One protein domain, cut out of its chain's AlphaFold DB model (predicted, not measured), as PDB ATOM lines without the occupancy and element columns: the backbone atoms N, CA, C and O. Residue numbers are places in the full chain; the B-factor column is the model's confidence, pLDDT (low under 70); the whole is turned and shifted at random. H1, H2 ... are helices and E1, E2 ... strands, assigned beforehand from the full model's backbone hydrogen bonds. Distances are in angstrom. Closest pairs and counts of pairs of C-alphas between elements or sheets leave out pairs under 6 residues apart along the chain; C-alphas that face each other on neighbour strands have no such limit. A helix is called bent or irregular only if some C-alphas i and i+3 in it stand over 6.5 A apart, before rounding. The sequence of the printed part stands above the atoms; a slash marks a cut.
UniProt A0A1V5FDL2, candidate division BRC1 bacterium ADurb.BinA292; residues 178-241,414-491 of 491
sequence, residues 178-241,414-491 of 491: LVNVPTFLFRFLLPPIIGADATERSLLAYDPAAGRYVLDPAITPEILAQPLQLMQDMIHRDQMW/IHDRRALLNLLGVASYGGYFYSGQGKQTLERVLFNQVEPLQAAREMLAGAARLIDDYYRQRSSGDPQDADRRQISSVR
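What this domain is: This is residues 178 to 241 and 414 to 491 of the 491 residues of a protein of candidate division BRC1 bacterium ADurb.BinA292 (UniProt A0A1V5FDL2). One long helix, H6, makes a straight spine; H5 folds back side by side with its first half, H3 crosses near its beginning, and H4 and the small strand hairpin E1 and E2 pack on its later half. H1 packs across H3 and H5, H2 lies near H3, and residues 482 to 491, mostly H7, stick out past the far end of H6 as a tail. The printed part has 142 residues, with seven named helices and two named strands that follow along the chain as H1, H2, E1, E2, H3, H4, H5, H6, H7; E1 - E2 is one antiparallel sheet, and the class is mostly helix. It is only just compact, close to loose, with a radius of gyration of the C-alphas of 17.0 A, and spans 62 by 27 by 22 A, the tail adding to a body of 49 by 27 by 22 A.

Where its parts are: H1, residues 178 to 189, begins at C-alpha 178 (96.866, 64.102, 101.164). H2 is residues 191 to 200. H1 and H2 are irregular: C-alphas 179 and 182 are 7.1 A apart, C-alphas 193 and 196 9.1 A. E1 is residues 204 to 207 and E2 212 to 215. H3, residues 221 to 236, is 21.3 A long, with a kink of 32 degrees near residue 228. H4 is residues 414 to 424, and H5 437 to 446. H6, residues 452 to 475, is 34.7 A long and ends at C-alpha 475 (112.189, 89.763, 122.735). H7, residues 479 to 489, is 17.2 A long and ends at C-alpha 489 (130.734, 83.336, 126.175).

How they stand to each other: H5 and H6 form a helical hairpin and touch, opposite ways at a shallow tilt of 4 degrees; their closest C-alphas, Gly 438 and Met 459, are 5.3 A apart. H6 touches H3 with residues 452 to 460 alone, at a steep tilt of 48 degrees; the closest C-alphas are Ala 225 and Leu 453, 4.8 A. It touches H4 with residues 463 to 470 alone; the closest C-alphas are Leu 424 and Ala 463, 6.6 A. The closest C-alphas of E2 and H6 are Leu 215 and Ala 464, 6.3 A. E1 and E2, a hairpin, have N 205 and O 214 at 2.9 A, within hydrogen-bond range. H1 only just touches H3 and H5, with 3 pairs of C-alphas within 8 A each; the closest are Leu 189 and Pro 227, 5.9 A, and Pro 182 and Lys 439, 6.9 A. H2 and H3 are close but not clearly touching, with C-alphas 193 and 223 closest at 7.1 A. Every O i to N i+4 pair is within hydrogen-bond range in H4, H5 and H6, against 6 of 8 in H1, 3 of 6 in H2, 9 of 12 in H3 and 1 of 7 in H7, where 3 of 8 O i to N i+3 pairs are.

The domain as a whole: The C-alphas farthest apart, Gln 239 and Arg 491, are 62.5 A apart. Residues 242 to 413 are not printed; C-alphas 241 and 414 are 39.4 A apart across this cut. The link H4 to H5 is long, 12 residues. The pLDDT is under 70 at residues 427 to 429 and 477 to 491.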
ATOM      1  N   LEU A 178      96.979  62.841 100.426       92.12
ATOM      2  CA  LEU A 178      96.866  64.102 101.164       92.12
ATOM      3  C   LEU A 178      98.143  64.509 101.911       92.12
ATOM      4  O   LEU A 178      98.461  65.692 101.998       92.12
ATOM      5  N   VAL A 179      98.889  63.531 102.434       87.25
ATOM      6  CA  VAL A 179     100.132  63.776 103.187       87.25
ATOM      7  C   VAL A 179     101.226  64.422 102.330       87.25
ATOM      8  O   VAL A 179     102.036  65.175 102.860       87.25
ATOM      9  N   ASN A 180     101.219  64.183 101.015       89.81
ATOM     10  CA  ASN A 180     102.246  64.664 100.091       89.81
ATOM     11  C   ASN A 180     101.843  65.948  99.351       89.81
ATOM     12  O   ASN A 180     102.665  66.524  98.641       89.81
ATOM     13  N   VAL A 181     100.612  66.444  99.525       93.62
ATOM     14  CA  VAL A 181     100.167  67.686  98.867       93.62
ATOM     15  C   VAL A 181     100.997  68.902  99.301       93.62
ATOM     16  O   VAL A 181     101.370  69.673  98.421       93.62
ATOM     17  N   PRO A 182     101.372  69.089 100.584       92.56
ATOM     18  CA  PRO A 182     102.282  70.173 100.953       92.56
ATOM     19  C   PRO A 182     103.629  70.092 100.224       92.56
ATOM     20  O   PRO A 182     104.123  71.107  99.743       92.56
ATOM     21  N   THR A 183     104.200  68.891 100.074       88.94
ATOM     22  CA  THR A 183     105.430  68.695  99.293       88.94
ATOM     23  C   THR A 183     105.218  69.084  97.838       88.94
ATOM     24  O   THR A 183     105.989  69.884  97.314       88.94
ATOM     25  N   PHE A 184     104.152  68.595  97.209       92.00
ATOM     26  CA  PHE A 184     103.831  68.928  95.824       92.00
ATOM     27  C   PHE A 184     103.608  70.437  95.619       92.00
ATOM     28  O   PHE A 184     104.094  71.017  94.655       92.00
ATOM     29  N   LEU A 185     102.963  71.120  96.562       93.69
ATOM     30  CA  LEU A 185     102.802  72.568  96.497       93.69
ATOM     31  C   LEU A 185     104.145  73.298  96.639       93.69
ATOM     32  O   LEU A 185     104.539  74.043  95.747       93.69
ATOM     33  N   PHE A 186     104.850  73.096  97.752       89.00
ATOM     34  CA  PHE A 186     105.970  73.960  98.139       89.00
ATOM     35  C   PHE A 186     107.311  73.583  97.514       89.00
ATOM     36  O   PHE A 186     108.192  74.435  97.455       89.00
ATOM     37  N   ARG A 187     107.490  72.338  97.061       84.75
ATOM     38  CA  ARG A 187     108.749  71.878  96.448       84.75
ATOM     39  C   ARG A 187     108.664  71.649  94.942       84.75
ATOM     40  O   ARG A 187     109.696  71.433  94.320       84.75
ATOM     41  N   PHE A 188     107.462  71.647  94.366       88.12
ATOM     42  CA  PHE A 188     107.269  71.263  92.966       88.12
ATOM     43  C   PHE A 188     106.540  72.356  92.196       88.12
ATOM     44  O   PHE A 188     107.086  72.867  91.230       88.12
ATOM     45  N   LEU A 189     105.348  72.761  92.638       91.88
ATOM     46  CA  LEU A 189     104.557  73.737  91.887       91.88
ATOM     47  C   LEU A 189     104.950  75.195  92.155       91.88
ATOM     48  O   LEU A 189     104.915  76.007  91.239       91.88
ATOM     49  N   LEU A 190     105.287  75.555  93.397       91.88
ATOM     50  CA  LEU A 190     105.602  76.942  93.760       91.88
ATOM     51  C   LEU A 190     106.982  77.428  93.275       91.88
ATOM     52  O   LEU A 190     107.026  78.546  92.762       91.88
ATOM     53  N   PRO A 191     108.082  76.653  93.410       89.25
ATOM     54  CA  PRO A 191     109.423  77.104  93.031       89.25
ATOM     55  C   PRO A 191     109.538  77.752  91.643       89.25
ATOM     56  O   PRO A 191     110.029  78.882  91.579       89.25
ATOM     57  N   PRO A 192     109.052  77.140  90.541       86.69
ATOM     58  CA  PRO A 192     109.209  77.736  89.211       86.69
ATOM     59  C   PRO A 192     108.504  79.090  89.068       86.69
ATOM     60  O   PRO A 192     108.942  79.928  88.292       86.69
ATOM     61  N   ILE A 193     107.448  79.337  89.852       91.06
ATOM     62  CA  ILE A 193     106.667  80.581  89.801       91.06
ATOM     63  C   ILE A 193     107.392  81.722  90.526       91.06
ATOM     64  O   ILE A 193     107.311  82.877  90.111       91.06
ATOM     65  N   ILE A 194     108.078  81.413  91.630       90.75
ATOM     66  CA  ILE A 194     108.781  82.414  92.453       90.75
ATOM     67  C   ILE A 194     110.241  82.618  92.021       90.75
ATOM     68  O   ILE A 194     110.862  83.603  92.420       90.75
ATOM     69  N   GLY A 195     110.775  81.708  91.202       87.38
ATOM     70  CA  GLY A 195     112.136  81.745  90.677       87.38
ATOM     71  C   GLY A 195     113.193  81.183  91.634       87.38
ATOM     72  O   GLY A 195     112.934  80.928  92.815       87.38
ATOM     73  N   ALA A 196     114.404  81.002  91.099       83.31
ATOM     74  CA  ALA A 196     115.569  80.447  91.790       83.31
ATOM     75  C   ALA A 196     115.874  81.167  93.115       83.31
ATOM     76  O   ALA A 196     115.859  80.538  94.172       83.31
ATOM     77  N   ASP A 197     116.036  82.492  93.079       85.19
ATOM     78  CA  ASP A 197     116.432  83.286  94.248       85.19
ATOM     79  C   ASP A 197     115.439  83.170  95.419       85.19
ATOM     80  O   ASP A 197     115.823  83.072  96.585       85.19
ATOM     81  N   ALA A 198     114.130  83.215  95.140       87.12
ATOM     82  CA  ALA A 198     113.105  83.095  96.180       87.12
ATOM     83  C   ALA A 198     112.960  81.652  96.681       87.12
ATOM     84  O   ALA A 198     112.684  81.422  97.864       87.12
ATOM     85  N   THR A 199     113.183  80.677  95.798       86.19
ATOM     86  CA  THR A 199     113.246  79.256  96.158       86.19
ATOM     87  C   THR A 199     114.399  79.001  97.124       86.19
ATOM     88  O   THR A 199     114.200  78.384  98.173       86.19
ATOM     89  N   GLU A 200     115.570  79.565  96.838       82.88
ATOM     90  CA  GLU A 200     116.765  79.465  97.673       82.88
ATOM     91  C   GLU A 200     116.542  80.030  99.085       82.88
ATOM     92  O   GLU A 200     116.897  79.438 100.113       82.88
ATOM     93  N   ARG A 201     115.806  81.135  99.156       86.44
ATOM     94  CA  ARG A 201     115.376  81.763 100.408       86.44
ATOM     95  C   ARG A 201     114.336  80.964 101.202       86.44
ATOM     96  O   ARG A 201     114.129  81.251 102.381       86.44
ATOM     97  N   SER A 202     113.759  79.898 100.640       85.25
ATOM     98  CA  SER A 202     112.916  78.928 101.363       85.25
ATOM     99  C   SER A 202     111.725  79.572 102.100       85.25
ATOM    100  O   SER A 202     111.454  79.267 103.261       85.25
ATOM    101  N   LEU A 203     110.990  80.458 101.418       88.62
ATOM    102  CA  LEU A 203     109.865  81.263 101.932       88.62
ATOM    103  C   LEU A 203     110.219  82.445 102.858       88.62
ATOM    104  O   LEU A 203     109.301  83.147 103.292       88.62
ATOM    105  N   LEU A 204     111.496  82.685 103.171       92.88
ATOM    106  CA  LEU A 204     111.918  83.708 104.134       92.88
ATOM    107  C   LEU A 204     112.870  84.738 103.519       92.88
ATOM    108  O   LEU A 204     113.935  84.385 103.027       92.88
ATOM    109  N   ALA A 205     112.563  86.025 103.665       94.06
ATOM    110  CA  ALA A 205     113.495  87.112 103.366       94.06
ATOM    111  C   ALA A 205     113.998  87.756 104.663       94.06
ATOM    112  O   ALA A 205     113.239  87.903 105.621       94.06
ATOM    113  N   TYR A 206     115.273  88.145 104.710       94.56
ATOM    114  CA  TYR A 206     115.807  88.902 105.841       94.56
ATOM    115  C   TYR A 206     115.540  90.397 105.642       94.56
ATOM    116  O   TYR A 206     115.936  90.965 104.624       94.56
ATOM    117  N   ASP A 207     114.883  91.032 106.609       95.06
ATOM    118  CA  ASP A 207     114.692  92.479 106.661       95.06
ATOM    119  C   ASP A 207     115.817  93.107 107.508       95.06
ATOM    120  O   ASP A 207     115.780  93.022 108.742       95.06
ATOM    121  N   PRO A 208     116.822  93.756 106.885       93.00
ATOM    122  CA  PRO A 208     117.935  94.352 107.615       93.00
ATOM    123  C   PRO A 208     117.527  95.576 108.440       93.00
ATOM    124  O   PRO A 208     118.211  95.894 109.411       93.00
ATOM    125  N   ALA A 209     116.433  96.261 108.091       93.81
ATOM    126  CA  ALA A 209     115.958  97.413 108.852       93.81
ATOM    127  C   ALA A 209     115.294  96.974 110.163       93.81
ATOM    128  O   ALA A 209     115.454  97.633 111.190       93.81
ATOM    129  N   ALA A 210     114.582  95.846 110.133       91.81
ATOM    130  CA  ALA A 210     113.966  95.252 111.315       91.81
ATOM    131  C   ALA A 210     114.888  94.268 112.064       91.81
ATOM    132  O   ALA A 210     114.565  93.886 113.189       91.81
ATOM    133  N   GLY A 211     116.010  93.860 111.461       94.12
ATOM    134  CA  GLY A 211     116.946  92.889 112.034       94.12
ATOM    135  C   GLY A 211     116.310  91.514 112.248       94.12
ATOM    136  O   GLY A 211     116.504  90.903 113.299       94.12
ATOM    137  N   ARG A 212     115.447  91.082 111.319       95.31
ATOM    138  CA  ARG A 212     114.661  89.849 111.459       95.31
ATOM    139  C   ARG A 212     114.229  89.267 110.121       95.31
ATOM    140  O   ARG A 212     114.116  89.983 109.131       95.31
ATOM    141  N   TYR A 213     113.893  87.982 110.112       96.12
ATOM    142  CA  TYR A 213     113.234  87.349 108.972       96.12
ATOM    143  C   TYR A 213     111.755  87.726 108.867       96.12
ATOM    144  O   TYR A 213     111.061  87.886 109.872       96.12
ATOM    145  N   VAL A 214     111.275  87.805 107.631       96.50
ATOM    146  CA  VAL A 214     109.875  87.983 107.231       96.50
ATOM    147  C   VAL A 214     109.528  86.976 106.133       96.50
ATOM    148  O   VAL A 214     110.414  86.313 105.593       96.50
ATOM    149  N   LEU A 215     108.243  86.843 105.793       95.44
ATOM    150  CA  LEU A 215     107.865  86.100 104.587       95.44
ATOM    151  C   LEU A 215     108.480  86.750 103.351       95.44
ATOM    152  O   LEU A 215     108.493  87.976 103.238       95.44
ATOM    153  N   ASP A 216     108.960  85.919 102.432       95.31
ATOM    154  CA  ASP A 216     109.541  86.401 101.187       95.31
ATOM    155  C   ASP A 216     108.502  87.201 100.374       95.31
ATOM    156  O   ASP A 216     107.418  86.679 100.089       95.31
ATOM    157  N   PRO A 217     108.800  88.457  99.987       94.62
ATOM    158  CA  PRO A 217     107.864  89.303  99.251       94.62
ATOM    159  C   PRO A 217     107.528  88.778  97.848       94.62
ATOM    160  O   PRO A 217     106.515  89.196  97.286       94.62
ATOM    161  N   ALA A 218     108.324  87.860  97.286       94.56
ATOM    162  CA  ALA A 218     107.992  87.174  96.037       94.56
ATOM    163  C   ALA A 218     106.765  86.254  96.183       94.56
ATOM    164  O   ALA A 218     106.114  85.918  95.194       94.56
ATOM    165  N   ILE A 219     106.413  85.857  97.410       95.19
ATOM    166  CA  ILE A 219     105.307  84.938  97.688       95.19
ATOM    167  C   ILE A 219     104.069  85.742  98.067       95.19
ATOM    168  O   ILE A 219     103.705  85.888  99.236       95.19
ATOM    169  N   THR A 220     103.399  86.271  97.050       97.31
ATOM    170  CA  THR A 220     102.128  86.976  97.233       97.31
ATOM    171  C   THR A 220     100.947  85.999  97.274       97.31
ATOM    172  O   THR A 220     101.063  84.854  96.818       97.31
ATOM    173  N   PRO A 221      99.774  86.420  97.787       98.38
ATOM    174  CA  PRO A 221      98.569  85.606  97.705       98.38
ATOM    175  C   PRO A 221      98.208  85.199  96.275       98.38
ATOM    176  O   PRO A 221      97.763  84.078  96.062       98.38
ATOM    177  N   GLU A 222      98.414  86.079  95.299       98.00
ATOM    178  CA  GLU A 222      98.126  85.827  93.887       98.00
ATOM    179  C   GLU A 222      99.064  84.765  93.302       98.00
ATOM    180  O   GLU A 222      98.619  83.906  92.545       98.00
ATOM    181  N   ILE A 223     100.343  84.780  93.690       96.38
ATOM    182  CA  ILE A 223     101.322  83.767  93.283       96.38
ATOM    183  C   ILE A 223     100.990  82.410  93.906       96.38
ATOM    184  O   ILE A 223     100.883  81.414  93.192       96.38
ATOM    185  N   LEU A 224     100.738  82.362  95.217       97.50
ATOM    186  CA  LEU A 224     100.400  81.112  95.905       97.50
ATOM    187  C   LEU A 224      99.036  80.545  95.464       97.50
ATOM    188  O   LEU A 224      98.837  79.331  95.489       97.50
ATOM    189  N   ALA A 225      98.099  81.392  95.032       98.19
ATOM    190  CA  ALA A 225      96.786  80.961  94.556       98.19
ATOM    191  C   ALA A 225      96.840  80.164  93.245       98.19
ATOM    192  O   ALA A 225      95.983  79.309  93.037       98.19
ATOM    193  N   GLN A 226      97.825  80.400  92.375       97.25
ATOM    194  CA  GLN A 226      97.931  79.720  91.075       97.25
ATOM    195  C   GLN A 226      98.055  78.189  91.194       97.25
ATOM    196  O   GLN A 226      97.205  77.481  90.646       97.25
ATOM    197  N   PRO A 227      99.036  77.630  91.932       96.62
ATOM    198  CA  PRO A 227      99.139  76.180  92.094       96.62
ATOM    199  C   PRO A 227      97.990  75.596  92.931       96.62
ATOM    200  O   PRO A 227      97.586  74.454  92.715       96.62
ATOM    201  N   LEU A 228      97.407  76.373  93.853       98.31
ATOM    202  CA  LEU A 228      96.198  75.971  94.580       98.31
ATOM    203  C   LEU A 228      94.999  75.809  93.632       98.31
ATOM    204  O   LEU A 228      94.273  74.816  93.731       98.31
ATOM    205  N   GLN A 229      94.823  76.743  92.694       98.00
ATOM    206  CA  GLN A 229      93.783  76.684  91.668       98.00
ATOM    207  C   GLN A 229      93.979  75.478  90.755       98.00
ATOM    208  O   GLN A 229      93.015  74.757  90.510       98.00
ATOM    209  N   LEU A 230      95.212  75.205  90.312       97.19
ATOM    210  CA  LEU A 230      95.515  74.014  89.515       97.19
ATOM    211  C   LEU A 230      95.029  72.739  90.217       97.19
ATOM    212  O   LEU A 230      94.295  71.947  89.626       97.19
ATOM    213  N   MET A 231      95.408  72.545  91.483       97.75
ATOM    214  CA  MET A 231      95.033  71.345  92.237       97.75
ATOM    215  C   MET A 231      93.513  71.231  92.426       97.75
ATOM    216  O   MET A 231      92.950  70.148  92.250       97.75
ATOM    217  N   GLN A 232      92.835  72.337  92.750       98.06
ATOM    218  CA  GLN A 232      91.377  72.369  92.886       98.06
ATOM    219  C   GLN A 232      90.684  72.034  91.555       98.06
ATOM    220  O   GLN A 232      89.784  71.191  91.518       98.06
ATOM    221  N   ASP A 233      91.131  72.642  90.460       97.62
ATOM    222  CA  ASP A 233      90.595  72.429  89.119       97.62
ATOM    223  C   ASP A 233      90.741  70.972  88.680       97.62
ATOM    224  O   ASP A 233      89.764  70.363  88.237       97.62
ATOM    225  N   MET A 234      91.923  70.378  88.878       97.56
ATOM    226  CA  MET A 234      92.187  68.977  88.546       97.56
ATOM    227  C   MET A 234      91.233  68.015  89.262       97.56
ATOM    228  O   MET A 234      90.850  66.996  88.683       97.56
ATOM    229  N   ILE A 235      90.828  68.319  90.498       97.75
ATOM    230  CA  ILE A 235      89.902  67.485  91.277       97.75
ATOM    231  C   ILE A 235      88.443  67.738  90.872       97.75
ATOM    232  O   ILE A 235      87.679  66.789  90.682       97.75
ATOM    233  N   HIS A 236      88.029  69.005  90.797       97.12
ATOM    234  CA  HIS A 236      86.607  69.375  90.772       97.12
ATOM    235  C   HIS A 236      86.089  69.748  89.393       97.12
ATOM    236  O   HIS A 236      84.988  69.328  89.039       97.12
ATOM    237  N   ARG A 237      86.858  70.521  88.621       96.56
ATOM    238  CA  ARG A 237      86.442  70.982  87.290       96.56
ATOM    239  C   ARG A 237      86.766  69.946  86.226       96.56
ATOM    240  O   ARG A 237      85.909  69.573  85.429       96.56
ATOM    241  N   ASP A 238      88.008  69.486  86.220       96.56
ATOM    242  CA  ASP A 238      88.554  68.677  85.137       96.56
ATOM    243  C   ASP A 238      88.416  67.173  85.401       96.56
ATOM    244  O   ASP A 238      88.492  66.385  84.458       96.56
ATOM    245  N   GLN A 239      88.139  66.786  86.657       95.94
ATOM    246  CA  GLN A 239      87.942  65.397  87.104       95.94
ATOM    247  C   GLN A 239      89.097  64.466  86.692       95.94
ATOM    248  O   GLN A 239      88.906  63.297  86.340       95.94
ATOM    249  N   MET A 240      90.306  65.019  86.727       96.06
ATOM    250  CA  MET A 240      91.561  64.365  86.376       96.06
ATOM    251  C   MET A 240      92.238  63.741  87.593       96.06
ATOM    252  O   MET A 240      92.880  62.698  87.472       96.06
ATOM    253  N   TRP A 241      92.078  64.364  88.762       96.75
ATOM    254  CA  TRP A 241      92.586  63.865  90.033       96.75
ATOM    255  C   TRP A 241      91.480  63.142  90.799       96.75
ATOM    256  O   TRP A 241      90.560  63.750  91.351       96.75
ATOM    257  N   ILE A 414     121.485  82.741 111.030       79.62
ATOM    258  CA  ILE A 414     121.216  81.350 110.611       79.62
ATOM    259  C   ILE A 414     120.358  80.535 111.599       79.62
ATOM    260  O   ILE A 414     119.507  79.742 111.191       79.62
ATOM    261  N   HIS A 415     120.533  80.737 112.908       79.00
ATOM    262  CA  HIS A 415     119.749  80.051 113.936       79.00
ATOM    263  C   HIS A 415     118.264  80.428 113.898       79.00
ATOM    264  O   HIS A 415     117.407  79.552 114.039       79.00
ATOM    265  N   ASP A 416     117.957  81.704 113.666       86.00
ATOM    266  CA  ASP A 416     116.586  82.195 113.555       86.00
ATOM    267  C   ASP A 416     115.954  81.658 112.279       86.00
ATOM    268  O   ASP A 416     114.834  81.144 112.308       86.00
ATOM    269  N   ARG A 417     116.715  81.672 111.179       87.38
ATOM    270  CA  ARG A 417     116.287  81.082 109.910       87.38
ATOM    271  C   ARG A 417     115.907  79.613 110.082       87.38
ATOM    272  O   ARG A 417     114.791  79.229 109.738       87.38
ATOM    273  N   ARG A 418     116.790  78.787 110.660       81.19
ATOM    274  CA  ARG A 418     116.526  77.351 110.891       81.19
ATOM    275  C   ARG A 418     115.319  77.125 111.805       81.19
ATOM    276  O   ARG A 418     114.508  76.236 111.540       81.19
ATOM    277  N   ALA A 419     115.165  77.921 112.864       82.69
ATOM    278  CA  ALA A 419     114.009  77.829 113.754       82.69
ATOM    279  C   ALA A 419     112.696  78.143 113.017       82.69
ATOM    280  O   ALA A 419     111.728  77.387 113.133       82.69
ATOM    281  N   LEU A 420     112.677  79.206 112.211       90.12
ATOM    282  CA  LEU A 420     111.510  79.613 111.431       90.12
ATOM    283  C   LEU A 420     111.177  78.624 110.310       90.12
ATOM    284  O   LEU A 420     110.009  78.279 110.146       90.12
ATOM    285  N   LEU A 421     112.165  78.097 109.583       87.88
ATOM    286  CA  LEU A 421     111.920  77.060 108.573       87.88
ATOM    287  C   LEU A 421     111.321  75.788 109.177       87.88
ATOM    288  O   LEU A 421     110.452  75.163 108.566       87.88
ATOM    289  N   ASN A 422     111.750  75.416 110.384       83.06
ATOM    290  CA  ASN A 422     111.149  74.311 111.122       83.06
ATOM    291  C   ASN A 422     109.711  74.627 111.548       83.06
ATOM    292  O   ASN A 422     108.830  73.794 111.340       83.06
ATOM    293  N   LEU A 423     109.462  75.832 112.076       87.38
ATOM    294  CA  LEU A 423     108.134  76.294 112.495       87.38
ATOM    295  C   LEU A 423     107.137  76.335 111.328       87.38
ATOM    296  O   LEU A 423     106.001  75.871 111.451       87.38
ATOM    297  N   LEU A 424     107.566  76.853 110.178       89.81
ATOM    298  CA  LEU A 424     106.765  76.892 108.955       89.81
ATOM    299  C   LEU A 424     106.576  75.494 108.351       89.81
ATOM    300  O   LEU A 424     105.555  75.221 107.723       89.81
ATOM    301  N   GLY A 425     107.515  74.583 108.596       81.69
ATOM    302  CA  GLY A 425     107.494  73.212 108.091       81.69
ATOM    303  C   GLY A 425     108.219  73.030 106.762       81.69
ATOM    304  O   GLY A 425     108.068  72.006 106.114       81.69
ATOM    305  N   VAL A 426     109.029  73.997 106.338       75.44
ATOM    306  CA  VAL A 426     109.863  73.866 105.130       75.44
ATOM    307  C   VAL A 426     111.009  72.872 105.365       75.44
ATOM    308  O   VAL A 426     111.354  72.094 104.474       75.44
ATOM    309  N   ALA A 427     111.545  72.856 106.593       62.94
ATOM    310  CA  ALA A 427     112.615  71.955 107.033       62.94
ATOM    311  C   ALA A 427     112.123  70.748 107.861       62.94
ATOM    312  O   ALA A 427     112.895  69.828 108.115       62.94
ATOM    313  N   SER A 428     110.843  70.711 108.262       67.00
ATOM    314  CA  SER A 428     110.277  69.594 109.030       67.00
ATOM    315  C   SER A 428     108.819  69.304 108.666       67.00
ATOM    316  O   SER A 428     108.005  70.210 108.505       67.00
ATOM    317  N   TYR A 429     108.443  68.023 108.626       68.19
ATOM    318  CA  TYR A 429     107.060  67.599 108.361       68.19
ATOM    319  C   TYR A 429     106.071  67.949 109.496       68.19
ATOM    320  O   TYR A 429     104.875  67.704 109.362       68.19
ATOM    321  N   GLY A 430     106.551  68.506 110.615       74.06
ATOM    322  CA  GLY A 430     105.743  68.876 111.782       74.06
ATOM    323  C   GLY A 430     105.306  70.346 111.834       74.06
ATOM    324  O   GLY A 430     104.672  70.758 112.807       74.06
ATOM    325  N   GLY A 431     105.680  71.160 110.842       83.50
ATOM    326  CA  GLY A 431     105.415  72.599 110.866       83.50
ATOM    327  C   GLY A 431     104.044  73.016 110.322       83.50
ATOM    328  O   GLY A 431     103.211  72.204 109.906       83.50
ATOM    329  N   TYR A 432     103.819  74.329 110.303       93.44
ATOM    330  CA  TYR A 432     102.559  74.974 109.915       93.44
ATOM    331  C   TYR A 432     101.965  74.467 108.592       93.44
ATOM    332  O   TYR A 432     100.765  74.183 108.533       93.44
ATOM    333  N   PHE A 433     102.787  74.318 107.552       92.88
ATOM    334  CA  PHE A 433     102.342  73.904 106.220       92.88
ATOM    335  C   PHE A 433     102.142  72.389 106.057       92.88
ATOM    336  O   PHE A 433     101.417  71.981 105.153       92.88
ATOM    337  N   TYR A 434     102.734  71.561 106.923       86.88
ATOM    338  CA  TYR A 434     102.763  70.098 106.765       86.88
ATOM    339  C   TYR A 434     101.911  69.327 107.771       86.88
ATOM    340  O   TYR A 434     101.453  68.227 107.472       86.88
ATOM    341  N   SER A 435     101.646  69.896 108.942       85.88
ATOM    342  CA  SER A 435     100.760  69.285 109.943       85.88
ATOM    343  C   SER A 435      99.893  70.296 110.691       85.88
ATOM    344  O   SER A 435      99.022  69.893 111.460       85.88
ATOM    345  N   GLY A 436     100.114  71.597 110.483       91.19
ATOM    346  CA  GLY A 436      99.385  72.675 111.150       91.19
ATOM    347  C   GLY A 436      98.193  73.228 110.363       91.19
ATOM    348  O   GLY A 436      97.636  72.598 109.464       91.19
ATOM    349  N   GLN A 437      97.801  74.459 110.713       94.50
ATOM    350  CA  GLN A 437      96.682  75.170 110.083       94.50
ATOM    351  C   GLN A 437      96.898  75.421 108.584       94.50
ATOM    352  O   GLN A 437      95.933  75.387 107.826       94.50
ATOM    353  N   GLY A 438      98.145  75.610 108.133       95.12
ATOM    354  CA  GLY A 438      98.457  75.749 106.709       95.12
ATOM    355  C   GLY A 438      98.031  74.518 105.907       95.12
ATOM    356  O   GLY A 438      97.398  74.661 104.860       95.12
ATOM    357  N   LYS A 439      98.276  73.311 106.438       95.19
ATOM    358  CA  LYS A 439      97.779  72.062 105.837       95.19
ATOM    359  C   LYS A 439      96.256  71.994 105.843       95.19
ATOM    360  O   LYS A 439      95.672  71.663 104.823       95.19
ATOM    361  N   GLN A 440      95.599  72.345 106.947       96.69
ATOM    362  CA  GLN A 440      94.129  72.325 107.022       96.69
ATOM    363  C   GLN A 440      93.485  73.266 105.992       96.69
ATOM    364  O   GLN A 440      92.484  72.921 105.368       96.69
ATOM    365  N   THR A 441      94.068  74.446 105.768       98.25
ATOM    366  CA  THR A 441      93.606  75.370 104.724       98.25
ATOM    367  C   THR A 441      93.827  74.800 103.323       98.25
ATOM    368  O   THR A 441      92.926  74.883 102.491       98.25
ATOM    369  N   LEU A 442      94.968  74.154 103.073       97.31
ATOM    370  CA  LEU A 442      95.220  73.435 101.823       97.31
ATOM    371  C   LEU A 442      94.196  72.309 101.593       97.31
ATOM    372  O   LEU A 442      93.631  72.205 100.509       97.31
ATOM    373  N   GLU A 443      93.883  71.511 102.613       97.31
ATOM    374  CA  GLU A 443      92.848  70.470 102.539       97.31
ATOM    375  C   GLU A 443      91.478  71.065 102.189       97.31
ATOM    376  O   GLU A 443      90.780  70.544 101.317       97.31
ATOM    377  N   ARG A 444      91.109  72.201 102.797       98.31
ATOM    378  CA  ARG A 444      89.871  72.923 102.465       98.31
ATOM    379  C   ARG A 444      89.818  73.320 100.986       98.31
ATOM    380  O   ARG A 444      88.746  73.210 100.395       98.31
ATOM    381  N   VAL A 445      90.934  73.723 100.370       98.44
ATOM    382  CA  VAL A 445      90.998  73.982  98.914       98.44
ATOM    383  C   VAL A 445      90.706  72.700  98.133       98.44
ATOM    384  O   VAL A 445      89.812  72.677  97.287       98.44
ATOM    385  N   LEU A 446      91.395  71.600  98.458       97.88
ATOM    386  CA  LEU A 446      91.217  70.317  97.764       97.88
ATOM    387  C   LEU A 446      89.803  69.747  97.902       97.88
ATOM    388  O   LEU A 446      89.356  69.009  97.026       97.88
ATOM    389  N   PHE A 447      89.078  70.082  98.969       97.69
ATOM    390  CA  PHE A 447      87.681  69.689  99.175       97.69
ATOM    391  C   PHE A 447      86.663  70.747  98.722       97.69
ATOM    392  O   PHE A 447      85.472  70.582  98.985       97.69
ATOM    393  N   ASN A 448      87.103  71.787  98.005       97.31
ATOM    394  CA  ASN A 448      86.262  72.870  97.485       97.31
ATOM    395  C   ASN A 448      85.478  73.627  98.575       97.31
ATOM    396  O   ASN A 448      84.317  73.982  98.394       97.31
ATOM    397  N   GLN A 449      86.100  73.817  99.741       98.31
ATOM    398  CA  GLN A 449      85.519  74.486 100.911       98.31
ATOM    399  C   GLN A 449      85.992  75.939 101.066       98.31
ATOM    400  O   GLN A 449      85.492  76.662 101.928       98.31
ATOM    401  N   VAL A 450      86.987  76.361 100.287       98.56
ATOM    402  CA  VAL A 450      87.514  77.728 100.263       98.56
ATOM    403  C   VAL A 450      88.117  78.010  98.891       98.56
ATOM    404  O   VAL A 450      88.723  77.125  98.288       98.56
ATOM    405  N   GLU A 451      87.962  79.241  98.410       98.56
ATOM    406  CA  GLU A 451      88.558  79.679  97.149       98.56
ATOM    407  C   GLU A 451      90.093  79.778  97.259       98.56
ATOM    408  O   GLU A 451      90.592  80.261  98.285       98.56
ATOM    409  N   PRO A 452      90.864  79.405  96.218       98.62
ATOM    410  CA  PRO A 452      92.330  79.393  96.250       98.62
ATOM    411  C   PRO A 452      92.974  80.711  96.680       98.62
ATOM    412  O   PRO A 452      93.884  80.712  97.507       98.62
ATOM    413  N   LEU A 453      92.474  81.852  96.191       98.69
ATOM    414  CA  LEU A 453      93.004  83.164  96.579       98.69
ATOM    415  C   LEU A 453      92.738  83.488  98.053       98.69
ATOM    416  O   LEU A 453      93.590  84.060  98.734       98.69
ATOM    417  N   GLN A 454      91.566  83.115  98.569       98.75
ATOM    418  CA  GLN A 454      91.259  83.287  99.986       98.75
ATOM    419  C   GLN A 454      92.146  82.378 100.845       98.75
ATOM    420  O   GLN A 454      92.721  82.842 101.830       98.75
ATOM    421  N   ALA A 455      92.310  81.116 100.449       98.62
ATOM    422  CA  ALA A 455      93.198  80.173 101.117       98.62
ATOM    423  C   ALA A 455      94.645  80.671 101.154       98.62
ATOM    424  O   ALA A 455      95.263  80.654 102.216       98.62
ATOM    425  N   ALA A 456      95.162  81.186 100.036       98.56
ATOM    426  CA  ALA A 456      96.498  81.766  99.963       98.56
ATOM    427  C   ALA A 456      96.677  82.923 100.964       98.56
ATOM    428  O   ALA A 456      97.661  82.953 101.706       98.56
ATOM    429  N   ARG A 457      95.696  83.833 101.062       98.69
ATOM    430  CA  ARG A 457      95.703  84.922 102.060       98.69
ATOM    431  C   ARG A 457      95.707  84.391 103.491       98.69
ATOM    432  O   ARG A 457      96.486  84.869 104.311       98.69
ATOM    433  N   GLU A 458      94.861  83.409 103.795       98.50
ATOM    434  CA  GLU A 458      94.793  82.781 105.121       98.50
ATOM    435  C   GLU A 458      96.123  82.100 105.487       98.50
ATOM    436  O   GLU A 458      96.640  82.299 106.592       98.50
ATOM    437  N   MET A 459      96.704  81.352 104.544       98.00
ATOM    438  CA  MET A 459      97.972  80.641 104.706       98.00
ATOM    439  C   MET A 459      99.124  81.604 104.990       98.00
ATOM    440  O   MET A 459      99.806  81.433 106.004       98.00
ATOM    441  N   LEU A 460      99.306  82.633 104.156       97.81
ATOM    442  CA  LEU A 460     100.382  83.615 104.314       97.81
ATOM    443  C   LEU A 460     100.192  84.471 105.570       97.81
ATOM    444  O   LEU A 460     101.148  84.688 106.312       97.81
ATOM    445  N   ALA A 461      98.963  84.883 105.891       98.12
ATOM    446  CA  ALA A 461      98.700  85.626 107.122       98.12
ATOM    447  C   ALA A 461      99.017  84.797 108.379       98.12
ATOM    448  O   ALA A 461      99.520  85.340 109.361       98.12
ATOM    449  N   GLY A 462      98.728  83.491 108.376       97.75
ATOM    450  CA  GLY A 462      99.099  82.610 109.486       97.75
ATOM    451  C   GLY A 462     100.605  82.401 109.608       97.75
ATOM    452  O   GLY A 462     101.130  82.480 110.716       97.75
ATOM    453  N   ALA A 463     101.313  82.233 108.490       96.88
ATOM    454  CA  ALA A 463     102.769  82.132 108.492       96.88
ATOM    455  C   ALA A 463     103.443  83.427 108.992       96.88
ATOM    456  O   ALA A 463     104.332  83.362 109.838       96.88
ATOM    457  N   ALA A 464     102.965  84.601 108.565       97.38
ATOM    458  CA  ALA A 464     103.446  85.891 109.067       97.38
ATOM    459  C   ALA A 464     103.233  86.038 110.584       97.38
ATOM    460  O   ALA A 464     104.156  86.423 111.300       97.38
ATOM    461  N   ARG A 465     102.053  85.649 111.097       97.62
ATOM    462  CA  ARG A 465     101.782  85.659 112.545       97.62
ATOM    463  C   ARG A 465     102.749  84.773 113.324       97.62
ATOM    464  O   ARG A 465     103.218  85.202 114.370       97.62
ATOM    465  N   LEU A 466     103.073  83.586 112.810       95.81
ATOM    466  CA  LEU A 466     104.038  82.682 113.446       95.81
ATOM    467  C   LEU A 466     105.442  83.291 113.523       95.81
ATOM    468  O   LEU A 466     106.099  83.173 114.555       95.81
ATOM    469  N   ILE A 467     105.883  83.975 112.465       95.88
ATOM    470  CA  ILE A 467     107.154  84.712 112.463       95.88
ATOM    471  C   ILE A 467     107.115  85.844 113.506       95.88
ATOM    472  O   ILE A 467     108.043  85.996 114.302       95.88
ATOM    473  N   ASP A 468     106.026  86.613 113.561       96.31
ATOM    474  CA  ASP A 468     105.863  87.689 114.544       96.31
ATOM    475  C   ASP A 468     105.783  87.174 115.991       96.31
ATOM    476  O   ASP A 468     106.308  87.817 116.902       96.31
ATOM    477  N   ASP A 469     105.123  86.039 116.228       95.00
ATOM    478  CA  ASP A 469     105.071  85.366 117.531       95.00
ATOM    479  C   ASP A 469     106.466  84.897 117.965       95.00
ATOM    480  O   ASP A 469     106.860  85.151 119.105       95.00
ATOM    481  N   TYR A 470     107.237  84.289 117.055       93.75
ATOM    482  CA  TYR A 470     108.616  83.856 117.309       93.75
ATOM    483  C   TYR A 470     109.490  85.021 117.806       93.75
ATOM    484  O   TYR A 470     110.105  84.940 118.873       93.75
ATOM    485  N   TYR A 471     109.491  86.149 117.090       94.12
ATOM    486  CA  TYR A 471     110.294  87.316 117.477       94.12
ATOM    487  C   TYR A 471     109.768  88.041 118.723       94.12
ATOM    488  O   TYR A 471     110.566  88.594 119.488       94.12
ATOM    489  N   ARG A 472     108.453  88.018 118.984       93.56
ATOM    490  CA  ARG A 472     107.893  88.524 120.250       93.56
ATOM    491  C   ARG A 472     108.382  87.715 121.447       93.56
ATOM    492  O   ARG A 472     108.856  88.317 122.407       93.56
ATOM    493  N   GLN A 473     108.330  86.386 121.369       88.31
ATOM    494  CA  GLN A 473     108.791  85.493 122.442       88.31
ATOM    495  C   GLN A 473     110.290  85.671 122.724       88.31
ATOM    496  O   GLN A 473     110.695  85.842 123.877       88.31
ATOM    497  N   ARG A 474     111.099  85.760 121.662       82.81
ATOM    498  CA  ARG A 474     112.540  86.054 121.746       82.81
ATOM    499  C   ARG A 474     112.826  87.387 122.453       82.81
ATOM    500  O   ARG A 474     113.759  87.488 123.249       82.81
ATOM    501  N   SER A 475     112.024  88.415 122.169       80.38
ATOM    502  CA  SER A 475     112.189  89.763 122.735       80.38
ATOM    503  C   SER A 475     111.735  89.859 124.195       80.38
ATOM    504  O   SER A 475     112.284  90.661 124.948       80.38
ATOM    505  N   SER A 476     110.770  89.037 124.622       73.12
ATOM    506  CA  SER A 476     110.290  89.003 126.012       73.12
ATOM    507  C   SER A 476     111.265  88.373 127.014       73.12
ATOM    508  O   SER A 476     110.991  88.409 128.211       73.12
ATOM    509  N   GLY A 477     112.405  87.838 126.561       56.12
ATOM    510  CA  GLY A 477     113.425  87.279 127.450       56.12
ATOM    511  C   GLY A 477     112.936  86.059 128.230       56.12
ATOM    512  O   GLY A 477     113.262  85.926 129.407       56.12
ATOM    513  N   ASP A 478     112.137  85.198 127.590       47.19
ATOM    514  CA  ASP A 478     111.679  83.942 128.184       47.19
ATOM    515  C   ASP A 478     112.901  83.169 128.737       47.19
ATOM    516  O   ASP A 478     113.866  82.966 127.989       47.19
ATOM    517  N   PRO A 479     112.939  82.784 130.031       44.16
ATOM    518  CA  PRO A 479     114.140  82.253 130.684       44.16
ATOM    519  C   PRO A 479     114.786  81.044 129.992       44.16
ATOM    520  O   PRO A 479     115.969  80.791 130.206       44.16
ATOM    521  N   GLN A 480     114.059  80.329 129.129       48.50
ATOM    522  CA  GLN A 480     114.615  79.234 128.323       48.50
ATOM    523  C   GLN A 480     115.635  79.695 127.262       48.50
ATOM    524  O   GLN A 480     116.484  78.905 126.852       48.50
ATOM    525  N   ASP A 481     115.611  80.965 126.846       45.88
ATOM    526  CA  ASP A 481     116.587  81.541 125.908       45.88
ATOM    527  C   ASP A 481     117.834  82.112 126.621       45.88
ATOM    528  O   ASP A 481     118.866  82.332 125.983       45.88
ATOM    529  N   ALA A 482     117.781  82.330 127.943       38.03
ATOM    530  CA  ALA A 482     118.930  82.797 128.727       38.03
ATOM    531  C   ALA A 482     120.014  81.712 128.874       38.03
ATOM    532  O   ALA A 482     121.204  82.022 128.769       38.03
ATOM    533  N   ASP A 483     119.615  80.440 128.995       39.69
ATOM    534  CA  ASP A 483     120.538  79.292 129.021       39.69
ATOM    535  C   ASP A 483     121.259  79.091 127.677       39.69
ATOM    536  O   ASP A 483     122.415  78.665 127.642       39.69
ATOM    537  N   ARG A 484     120.642  79.491 126.556       44.00
ATOM    538  CA  ARG A 484     121.276  79.439 125.226       44.00
ATOM    539  C   ARG A 484     122.382  80.480 125.039       44.00
ATOM    540  O   ARG A 484     123.288  80.256 124.240       44.00
ATOM    541  N   ARG A 485     122.347  81.597 125.777       38.97
ATOM    542  CA  ARG A 485     123.352  82.678 125.684       38.97
ATOM    543  C   ARG A 485     124.568  82.467 126.588       38.97
ATOM    544  O   ARG A 485     125.618  83.043 126.319       38.97
ATOM    545  N   GLN A 486     124.468  81.657 127.646       32.28
ATOM    546  CA  GLN A 486     125.601  81.447 128.561       32.28
ATOM    547  C   GLN A 486     126.700  80.540 127.992       32.28
ATOM    548  O   GLN A 486     127.844  80.650 128.423       32.28
ATOM    549  N   ILE A 487     126.403  79.709 126.992       36.75
ATOM    550  CA  ILE A 487     127.384  78.764 126.436       36.75
ATOM    551  C   ILE A 487     128.251  79.412 125.335       36.75
ATOM    552  O   ILE A 487     129.358  78.952 125.078       36.75
ATOM    553  N   SER A 488     127.830  80.540 124.745       31.45
ATOM    554  CA  SER A 488     128.602  81.244 123.704       31.45
ATOM    555  C   SER A 488     129.636  82.248 124.238       31.45
ATOM    556  O   SER A 488     130.292  82.923 123.446       31.45
ATOM    557  N   SER A 489     129.773  82.401 125.563       27.39
ATOM    558  CA  SER A 489     130.734  83.336 126.175       27.39
ATOM    559  C   SER A 489     132.026  82.680 126.669       27.39
ATOM    560  O   SER A 489     132.931  83.386 127.116       27.39
ATOM    561  N   VAL A 490     132.174  81.361 126.517       35.94
ATOM    562  CA  VAL A 490     133.446  80.671 126.755       35.94
ATOM    563  C   VAL A 490     134.107  80.414 125.403       35.94
ATOM    564  O   VAL A 490     133.806  79.439 124.721       35.94
ATOM    565  N   ARG A 491     134.933  81.386 125.003       34.03
ATOM    566  CA  ARG A 491     135.856  81.310 123.864       34.03
ATOM    567  C   ARG A 491     136.894  80.211 124.034       34.03
ATOM    568  O   ARG A 491     137.323  79.997 125.192       34.03
TER     569      ARG A 491